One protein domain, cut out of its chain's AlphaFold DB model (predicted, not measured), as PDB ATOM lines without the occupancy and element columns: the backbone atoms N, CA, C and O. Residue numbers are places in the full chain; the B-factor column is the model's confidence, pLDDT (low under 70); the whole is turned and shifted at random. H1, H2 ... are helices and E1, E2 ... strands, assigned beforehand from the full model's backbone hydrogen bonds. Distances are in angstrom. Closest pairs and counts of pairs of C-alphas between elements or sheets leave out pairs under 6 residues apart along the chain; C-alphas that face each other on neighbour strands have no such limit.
ATOM      1  N   GLY A  34      15.206  38.956 -34.739       95.19
ATOM      2  CA  GLY A  34      16.550  39.039 -35.314       95.19
ATOM      3  C   GLY A  34      17.266  37.693 -35.356       95.19
ATOM      4  O   GLY A  34      17.782  37.315 -36.397       95.19
ATOM      5  N   MET A  35      17.232  36.917 -34.267       93.62
ATOM      6  CA  MET A  35      17.843  35.585 -34.237       93.62
ATOM      7  C   MET A  35      17.224  34.643 -35.279       93.62
ATOM      8  O   MET A  35      17.951  33.949 -35.983       93.62
ATOM      9  N   LEU A  36      15.893  34.593 -35.377       93.38
ATOM     10  CA  LEU A  36      15.203  33.733 -36.343       93.38
ATOM     11  C   LEU A  36      15.474  34.181 -37.788       93.38
ATOM     12  O   LEU A  36      15.720  33.339 -38.651       93.38
ATOM     13  N   HIS A  37      15.491  35.492 -38.032       94.38
ATOM     14  CA  HIS A  37      15.877  36.071 -39.316       94.38
ATOM     15  C   HIS A  37      17.323  35.708 -39.697       94.38
ATOM     16  O   HIS A  37      17.569  35.257 -40.813       94.38
ATOM     17  N   ASP A  38      18.277  35.822 -38.768       92.69
ATOM     18  CA  ASP A  38      19.690  35.485 -39.001       92.69
ATOM     19  C   ASP A  38      19.901  33.985 -39.284       92.69
ATOM     20  O   ASP A  38      20.858  33.602 -39.961       92.69
ATOM     21  N   LEU A  39      18.987  33.130 -38.810       90.69
ATOM     22  CA  LEU A  39      18.917  31.706 -39.159       90.69
ATOM     23  C   LEU A  39      18.268  31.444 -40.534       90.69
ATOM     24  O   LEU A  39      18.183  30.291 -40.960       90.69
ATOM     25  N   GLY A  40      17.831  32.487 -41.243       91.56
ATOM     26  CA  GLY A  40      17.213  32.409 -42.566       91.56
ATOM     27  C   GLY A  40      15.744  31.982 -42.550       91.56
ATOM     28  O   GLY A  40      15.260  31.451 -43.552       91.56
ATOM     29  N   LEU A  41      15.048  32.159 -41.424       93.81
ATOM     30  CA  LEU A  41      13.630  31.821 -41.289       93.81
ATOM     31  C   LEU A  41      12.739  32.998 -41.702       93.81
ATOM     32  O   LEU A  41      13.108  34.160 -41.551       93.81
ATOM     33  N   ASP A  42      11.547  32.687 -42.213       95.88
ATOM     34  CA  ASP A  42      10.545  33.682 -42.603       95.88
ATOM     35  C   ASP A  42       9.808  34.180 -41.355       95.88
ATOM     36  O   ASP A  42       9.063  33.427 -40.723       95.88
ATOM     37  N   VAL A  43      10.054  35.432 -40.972       97.06
ATOM     38  CA  VAL A  43       9.569  36.025 -39.722       97.06
ATOM     39  C   VAL A  43       8.704  37.241 -40.015       97.06
ATOM     40  O   VAL A  43       9.094  38.146 -40.751       97.06
ATOM     41  N   VAL A  44       7.550  37.290 -39.355       97.81
ATOM     42  CA  VAL A  44       6.663  38.451 -39.309       97.81
ATOM     43  C   VAL A  44       6.522  38.899 -37.860       97.81
ATOM     44  O   VAL A  44       6.269  38.082 -36.977       97.81
ATOM     45  N   VAL A  45       6.625  40.201 -37.602       97.25
ATOM     46  CA  VAL A  45       6.378  40.779 -36.275       97.25
ATOM     47  C   VAL A  45       5.013  41.462 -36.236       97.25
ATOM     48  O   VAL A  45       4.722  42.337 -37.052       97.25
ATOM     49  N   ALA A  46       4.176  41.095 -35.265       96.88
ATOM     50  CA  ALA A  46       2.938  41.801 -34.949       96.88
ATOM     51  C   ALA A  46       3.190  42.899 -33.906       96.88
ATOM     52  O   ALA A  46       3.554  42.610 -32.762       96.88
ATOM     53  N   GLU A  47       2.956  44.151 -34.290       95.06
ATOM     54  CA  GLU A  47       3.127  45.333 -33.445       95.06
ATOM     55  C   GLU A  47       2.123  46.419 -33.863       95.06
ATOM     56  O   GLU A  47       2.049  46.777 -35.035       95.06
ATOM     57  N   ASP A  48       1.354  46.962 -32.917       93.69
ATOM     58  CA  ASP A  48       0.367  48.020 -33.194       93.69
ATOM     59  C   ASP A  48       0.940  49.426 -32.991       93.69
ATOM     60  O   ASP A  48       0.426  50.401 -33.544       93.69
ATOM     61  N   ASN A  49       2.011  49.563 -32.207       92.69
ATOM     62  CA  ASN A  49       2.666  50.841 -32.005       92.69
ATOM     63  C   ASN A  49       3.477  51.230 -33.249       92.69
ATOM     64  O   ASN A  49       4.539  50.674 -33.522       92.69
ATOM     65  N   GLU A  50       3.005  52.245 -33.970       91.75
ATOM     66  CA  GLU A  50       3.631  52.755 -35.196       91.75
ATOM     67  C   GLU A  50       5.114  53.125 -35.016       91.75
ATOM     68  O   GLU A  50       5.942  52.795 -35.862       91.75
ATOM     69  N   THR A  51       5.486  53.742 -33.889       92.62
ATOM     70  CA  THR A  51       6.890  54.097 -33.613       92.62
ATOM     71  C   THR A  51       7.761  52.853 -33.439       92.62
ATOM     72  O   THR A  51       8.865  52.788 -33.979       92.62
ATOM     73  N   SER A  52       7.269  51.847 -32.715       91.00
ATOM     74  CA  SER A  52       7.946  50.559 -32.563       91.00
ATOM     75  C   SER A  52       8.055  49.809 -33.890       91.00
ATOM     76  O   SER A  52       9.109  49.240 -34.168       91.00
ATOM     77  N   ARG A  53       7.018  49.857 -34.739       91.31
ATOM     78  CA  ARG A  53       7.060  49.281 -36.092       91.31
ATOM     79  C   ARG A  53       8.143  49.921 -36.949       91.31
ATOM     80  O   ARG A  53       8.941  49.203 -37.537       91.31
ATOM     81  N   HIS A  54       8.187  51.253 -37.002       89.69
ATOM     82  CA  HIS A  54       9.218  51.966 -37.757       89.69
ATOM     83  C   HIS A  54      10.616  51.599 -37.276       89.69
ATOM     84  O   HIS A  54      11.472  51.282 -38.094       89.69
ATOM     85  N   ARG A  55      10.821  51.558 -35.954       89.75
ATOM     86  CA  ARG A  55      12.098  51.133 -35.385       89.75
ATOM     87  C   ARG A  55      12.469  49.726 -35.839       89.75
ATOM     88  O   ARG A  55      13.591  49.548 -36.280       89.75
ATOM     89  N   LEU A  56      11.560  48.754 -35.733       90.69
ATOM     90  CA  LEU A  56      11.807  47.373 -36.163       90.69
ATOM     91  C   LEU A  56      12.250  47.302 -37.624       90.69
ATOM     92  O   LEU A  56      13.262  46.676 -37.896       90.69
ATOM     93  N   ILE A  57      11.534  47.985 -38.519       89.62
ATOM     94  CA  ILE A  57      11.850  48.025 -39.957       89.62
ATOM     95  C   ILE A  57      13.234  48.647 -40.212       89.62
ATOM     96  O   ILE A  57      13.922  48.262 -41.150       89.62
ATOM     97  N   GLU A  58      13.670  49.607 -39.389       90.19
ATOM     98  CA  GLU A  58      15.011  50.198 -39.501       90.19
ATOM     99  C   GLU A  58      16.133  49.257 -39.036       90.19
ATOM    100  O   GLU A  58      17.260  49.378 -39.518       90.19
ATOM    101  N   ILE A  59      15.860  48.361 -38.078       92.19
ATOM    102  CA  ILE A  59      16.894  47.532 -37.435       92.19
ATOM    103  C   ILE A  59      16.892  46.065 -37.873       92.19
ATOM    104  O   ILE A  59      17.898  45.388 -37.669       92.19
ATOM    105  N   LEU A  60      15.792  45.568 -38.439       93.06
ATOM    106  CA  LEU A  60      15.601  44.184 -38.864       93.06
ATOM    107  C   LEU A  60      14.975  44.152 -40.263       93.06
ATOM    108  O   LEU A  60      14.006  44.860 -40.527       93.06
ATOM    109  N   ASP A  61      15.481  43.274 -41.128       93.12
ATOM    110  CA  ASP A  61      14.924  43.021 -42.464       93.12
ATOM    111  C   ASP A  61      13.780  41.991 -42.387       93.12
ATOM    112  O   ASP A  61      13.845  40.893 -42.934       93.12
ATOM    113  N   VAL A  62      12.741  42.318 -41.610       94.62
ATOM    114  CA  VAL A  62      11.568  41.456 -41.379       94.62
ATOM    115  C   VAL A  62      10.268  42.193 -41.681       94.62
ATOM    116  O   VAL A  62      10.164  43.412 -41.526       94.62
ATOM    117  N   ASP A  63       9.237  41.437 -42.050       95.69
ATOM    118  CA  ASP A  63       7.891  41.971 -42.224       95.69
ATOM    119  C   ASP A  63       7.318  42.417 -40.866       95.69
ATOM    120  O   ASP A  63       7.363  41.679 -39.881       95.69
ATOM    121  N   VAL A  64       6.719  43.611 -40.806       96.38
ATOM    122  CA  VAL A  64       6.050  44.111 -39.592       96.38
ATOM    123  C   VAL A  64       4.622  44.546 -39.899       96.38
ATOM    124  O   VAL A  64       4.386  45.484 -40.670       96.38
ATOM    125  N   VAL A  65       3.657  43.907 -39.241       96.81
ATOM    126  CA  VAL A  65       2.215  44.102 -39.449       96.81
ATOM    127  C   VAL A  65       1.507  44.487 -38.150       96.81
ATOM    128  O   VAL A  65       2.022  44.272 -37.056       96.81
ATOM    129  N   GLY A  66       0.303  45.049 -38.267       96.56
ATOM    130  CA  GLY A  66      -0.573  45.250 -37.110       96.56
ATOM    131  C   GLY A  66      -1.144  43.926 -36.598       96.56
ATOM    132  O   GLY A  66      -1.237  42.942 -37.339       96.56
ATOM    133  N   THR A  67      -1.575  43.897 -35.343       96.19
ATOM    134  CA  THR A  67      -2.024  42.666 -34.675       96.19
ATOM    135  C   THR A  67      -3.308  42.110 -35.288       96.19
ATOM    136  O   THR A  67      -3.421  40.903 -35.489       96.19
ATOM    137  N   GLU A  68      -4.236  42.978 -35.697       97.44
ATOM    138  CA  GLU A  68      -5.456  42.584 -36.413       97.44
ATOM    139  C   GLU A  68      -5.157  42.010 -37.808       97.44
ATOM    140  O   GLU A  68      -5.795  41.048 -38.234       97.44
ATOM    141  N   GLN A  69      -4.145  42.537 -38.506       98.06
ATOM    142  CA  GLN A  69      -3.708  41.980 -39.789       98.06
ATOM    143  C   GLN A  69      -3.086  40.591 -39.600       98.06
ATOM    144  O   GLN A  69      -3.432  39.665 -40.332       98.06
ATOM    145  N   ALA A  70      -2.217  40.422 -38.597       97.94
ATOM    146  CA  ALA A  70      -1.660  39.115 -38.255       97.94
ATOM    147  C   ALA A  70      -2.765  38.112 -37.887       97.94
ATOM    148  O   ALA A  70      -2.781  36.988 -38.382       97.94
ATOM    149  N   ARG A  71      -3.742  38.544 -37.085       98.31
ATOM    150  CA  ARG A  71      -4.895  37.737 -36.675       98.31
ATOM    151  C   ARG A  71      -5.757  37.277 -37.857       98.31
ATOM    152  O   ARG A  71      -6.213  36.135 -37.882       98.31
ATOM    153  N   ALA A  72      -5.978  38.141 -38.846       98.38
ATOM    154  CA  ALA A  72      -6.733  37.789 -40.051       98.38
ATOM    155  C   ALA A  72      -6.009  36.746 -40.925       98.38
ATOM    156  O   ALA A  72      -6.664  35.970 -41.619       98.38
ATOM    157  N   ALA A  73      -4.677  36.705 -40.852       98.06
ATOM    158  CA  ALA A  73      -3.800  35.841 -41.637       98.06
ATOM    159  C   ALA A  73      -3.255  34.638 -40.842       98.06
ATOM    160  O   ALA A  73      -2.241  34.061 -41.215       98.06
ATOM    161  N   LEU A  74      -3.907  34.224 -39.743       98.31
ATOM    162  CA  LEU A  74      -3.377  33.164 -38.865       98.31
ATOM    163  C   LEU A  74      -3.071  31.832 -39.570       98.31
ATOM    164  O   LEU A  74      -2.223  31.083 -39.099       98.31
ATOM    165  N   GLY A  75      -3.753  31.535 -40.679       97.75
ATOM    166  CA  GLY A  75      -3.508  30.330 -41.477       97.75
ATOM    167  C   GLY A  75      -2.191  30.340 -42.259       97.75
ATOM    168  O   GLY A  75      -1.797  29.291 -42.761       97.75
ATOM    169  N   ASP A  76      -1.520  31.490 -42.346       98.06
ATOM    170  CA  ASP A  76      -0.256  31.648 -43.064       98.06
ATOM    171  C   ASP A  76       0.961  31.358 -42.170       98.06
ATOM    172  O   ASP A  76       2.074  31.242 -42.681       98.06
ATOM    173  N   TYR A  77       0.768  31.234 -40.850       98.50
ATOM    174  CA  TYR A  77       1.846  31.012 -39.884       98.50
ATOM    175  C   TYR A  77       1.922  29.556 -39.425       98.50
ATOM    176  O   TYR A  77       0.905  28.879 -39.280       98.50
ATOM    177  N   SER A  78       3.135  29.089 -39.135       97.81
ATOM    178  CA  SER A  78       3.388  27.758 -38.574       97.81
ATOM    179  C   SER A  78       3.484  27.748 -37.047       97.81
ATOM    180  O   SER A  78       3.266  26.704 -36.434       97.81
ATOM    181  N   ILE A  79       3.781  28.897 -36.428       98.12
ATOM    182  CA  ILE A  79       3.840  29.083 -34.972       98.12
ATOM    183  C   ILE A  79       3.677  30.561 -34.600       98.12
ATOM    184  O   ILE A  79       4.015  31.453 -35.387       98.12
ATOM    185  N   VAL A  80       3.208  30.815 -33.377       98.00
ATOM    186  CA  VAL A  80       3.269  32.123 -32.721       98.00
ATOM    187  C   VAL A  80       4.270  32.091 -31.566       98.00
ATOM    188  O   VAL A  80       4.130  31.300 -30.634       98.00
ATOM    189  N   GLY A 100      -5.594  25.632 -33.232       97.12
ATOM    190  CA  GLY A 100      -4.551  24.625 -33.059       97.12
ATOM    191  C   GLY A 100      -3.162  25.088 -33.501       97.12
ATOM    192  O   GLY A 100      -2.273  24.250 -33.617       97.12
ATOM    193  N   LEU A 101      -2.968  26.390 -33.746       97.81
ATOM    194  CA  LEU A 101      -1.642  26.947 -33.993       97.81
ATOM    195  C   LEU A 101      -0.860  26.944 -32.677       97.81
ATOM    196  O   LEU A 101      -1.378  27.369 -31.642       97.81
ATOM    197  N   GLU A 102       0.375  26.455 -32.715       97.44
ATOM    198  CA  GLU A 102       1.242  26.443 -31.542       97.44
ATOM    199  C   GLU A 102       1.551  27.885 -31.103       97.44
ATOM    200  O   GLU A 102       1.909  28.735 -31.921       97.44
ATOM    201  N   VAL A 103       1.380  28.163 -29.808       97.12
ATOM    202  CA  VAL A 103       1.668  29.461 -29.184       97.12
ATOM    203  C   VAL A 103       2.654  29.228 -28.048       97.12
ATOM    204  O   VAL A 103       2.325  28.528 -27.089       97.12
ATOM    205  N   ILE A 104       3.845  29.817 -28.141       94.75
ATOM    206  CA  ILE A 104       4.911  29.663 -27.142       94.75
ATOM    207  C   ILE A 104       5.362  31.009 -26.569       94.75
ATOM    208  O   ILE A 104       5.238  32.056 -27.207       94.75
ATOM    209  N   GLY A 105       5.869  30.980 -25.337       90.44
ATOM    210  CA  GLY A 105       6.641  32.079 -24.755       90.44
ATOM    211  C   GLY A 105       8.090  32.078 -25.243       90.44
ATOM    212  O   GLY A 105       8.483  31.242 -26.054       90.44
ATOM    213  N   ASP A 106       8.892  33.002 -24.724       79.56
ATOM    214  CA  ASP A 106      10.335  33.074 -24.973       79.56
ATOM    215  C   ASP A 106      11.179  32.153 -24.066       79.56
ATOM    216  O   ASP A 106      12.399  32.092 -24.243       79.56
ATOM    217  N   VAL A 107      10.550  31.429 -23.124       73.00
ATOM    218  CA  VAL A 107      11.168  30.475 -22.174       73.00
ATOM    219  C   VAL A 107      10.396  29.168 -22.038       73.00
ATOM    220  O   VAL A 107       9.152  29.190 -22.184       73.00
TER     221      VAL A 107
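This is residues 34 to 80 and 100 to 107 of the 107 residues of the protein "UDP-N-acetylmuramoyl-L-alanine--D-glutamate ligase" of Corynebacterium sp. (UniProt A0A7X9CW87). Strand E1 runs through the middle of a small body, paired with E2 in a two-stranded parallel sheet; H2 packs on E2, while H1 and H3 sit by the two ends of E1. A second parallel pair, E3 and E4, lies at the far side of E1 from H2, and the three helices are scattered round the strands. The printed part has 55 residues, with three named helices and four named strands in the order H1, E1, H2, E2, H3, E3, E4; its class is mixed, helices and strands. It is only just compact, close to loose, with a radius of gyration of the C-alphas of 11.6 A and spans of 33 by 26 by 21 A.

H1, residues 34 to 38, begins at C-alpha 34, (16.550, 39.039, -35.314). E1 holds residues 43 to 46 and is 10.0 A long from first to last C-alpha. H2, residues 50 to 59, is the longest helix at 14.4 A and ends at C-alpha 59, (16.894, 47.532, -37.435). E2 is residues 63 to 65, H3 is residues 67 to 72 with a length of 8.7 A, and E3 is residues 77 to 80 with a length of 7.4 A. E4, residues 102 to 104, ends at C-alpha 104, (4.911, 29.663, -27.142).

E1 and E2 are parallel neighbours at 22 degrees, with N 45 and O 63 within hydrogen-bond range at 2.8 A. E1, H2 and E2 form a strand-helix-strand unit, two parallel neighbour strands with a helix between them in the chain, and its crossover is right-handed. The closest C-alphas of H2 and E2 are those of Arg 53 and Val 64, 6.3 A apart. Those of E1 and H3 are Ala 46 and Thr 67, 5.0 A apart, and those of H1 and E1 are His 37 and Val 43, 6.3 A apart. E1 and E3 are near each other, with 5 pairs of C-alphas within 10 A. E3 and E4 are parallel neighbours at 31 degrees, with N 80 and O 102 within hydrogen-bond range at 2.9 A. H1 touches no helix, and H2 and H3 are apart; H2 is also apart from E3 and E4. In H1, H2 and H3 every O i to N i+4 pair is within hydrogen-bond range.

The two C-alphas farthest apart are those of Glu 58 and Gly 100, at 32.8 A. Residues 81 to 99 are cut out and not printed, and C-alphas 80 and 100 are 10.8 A apart across the cut. Of the links that are printed whole, each is tight; the link from E3 to E4 runs across the cut. The printed part ends at Val 107, the chain's last residue. The mean pLDDT of the printed part is 94.3, and no printed residue is under 70.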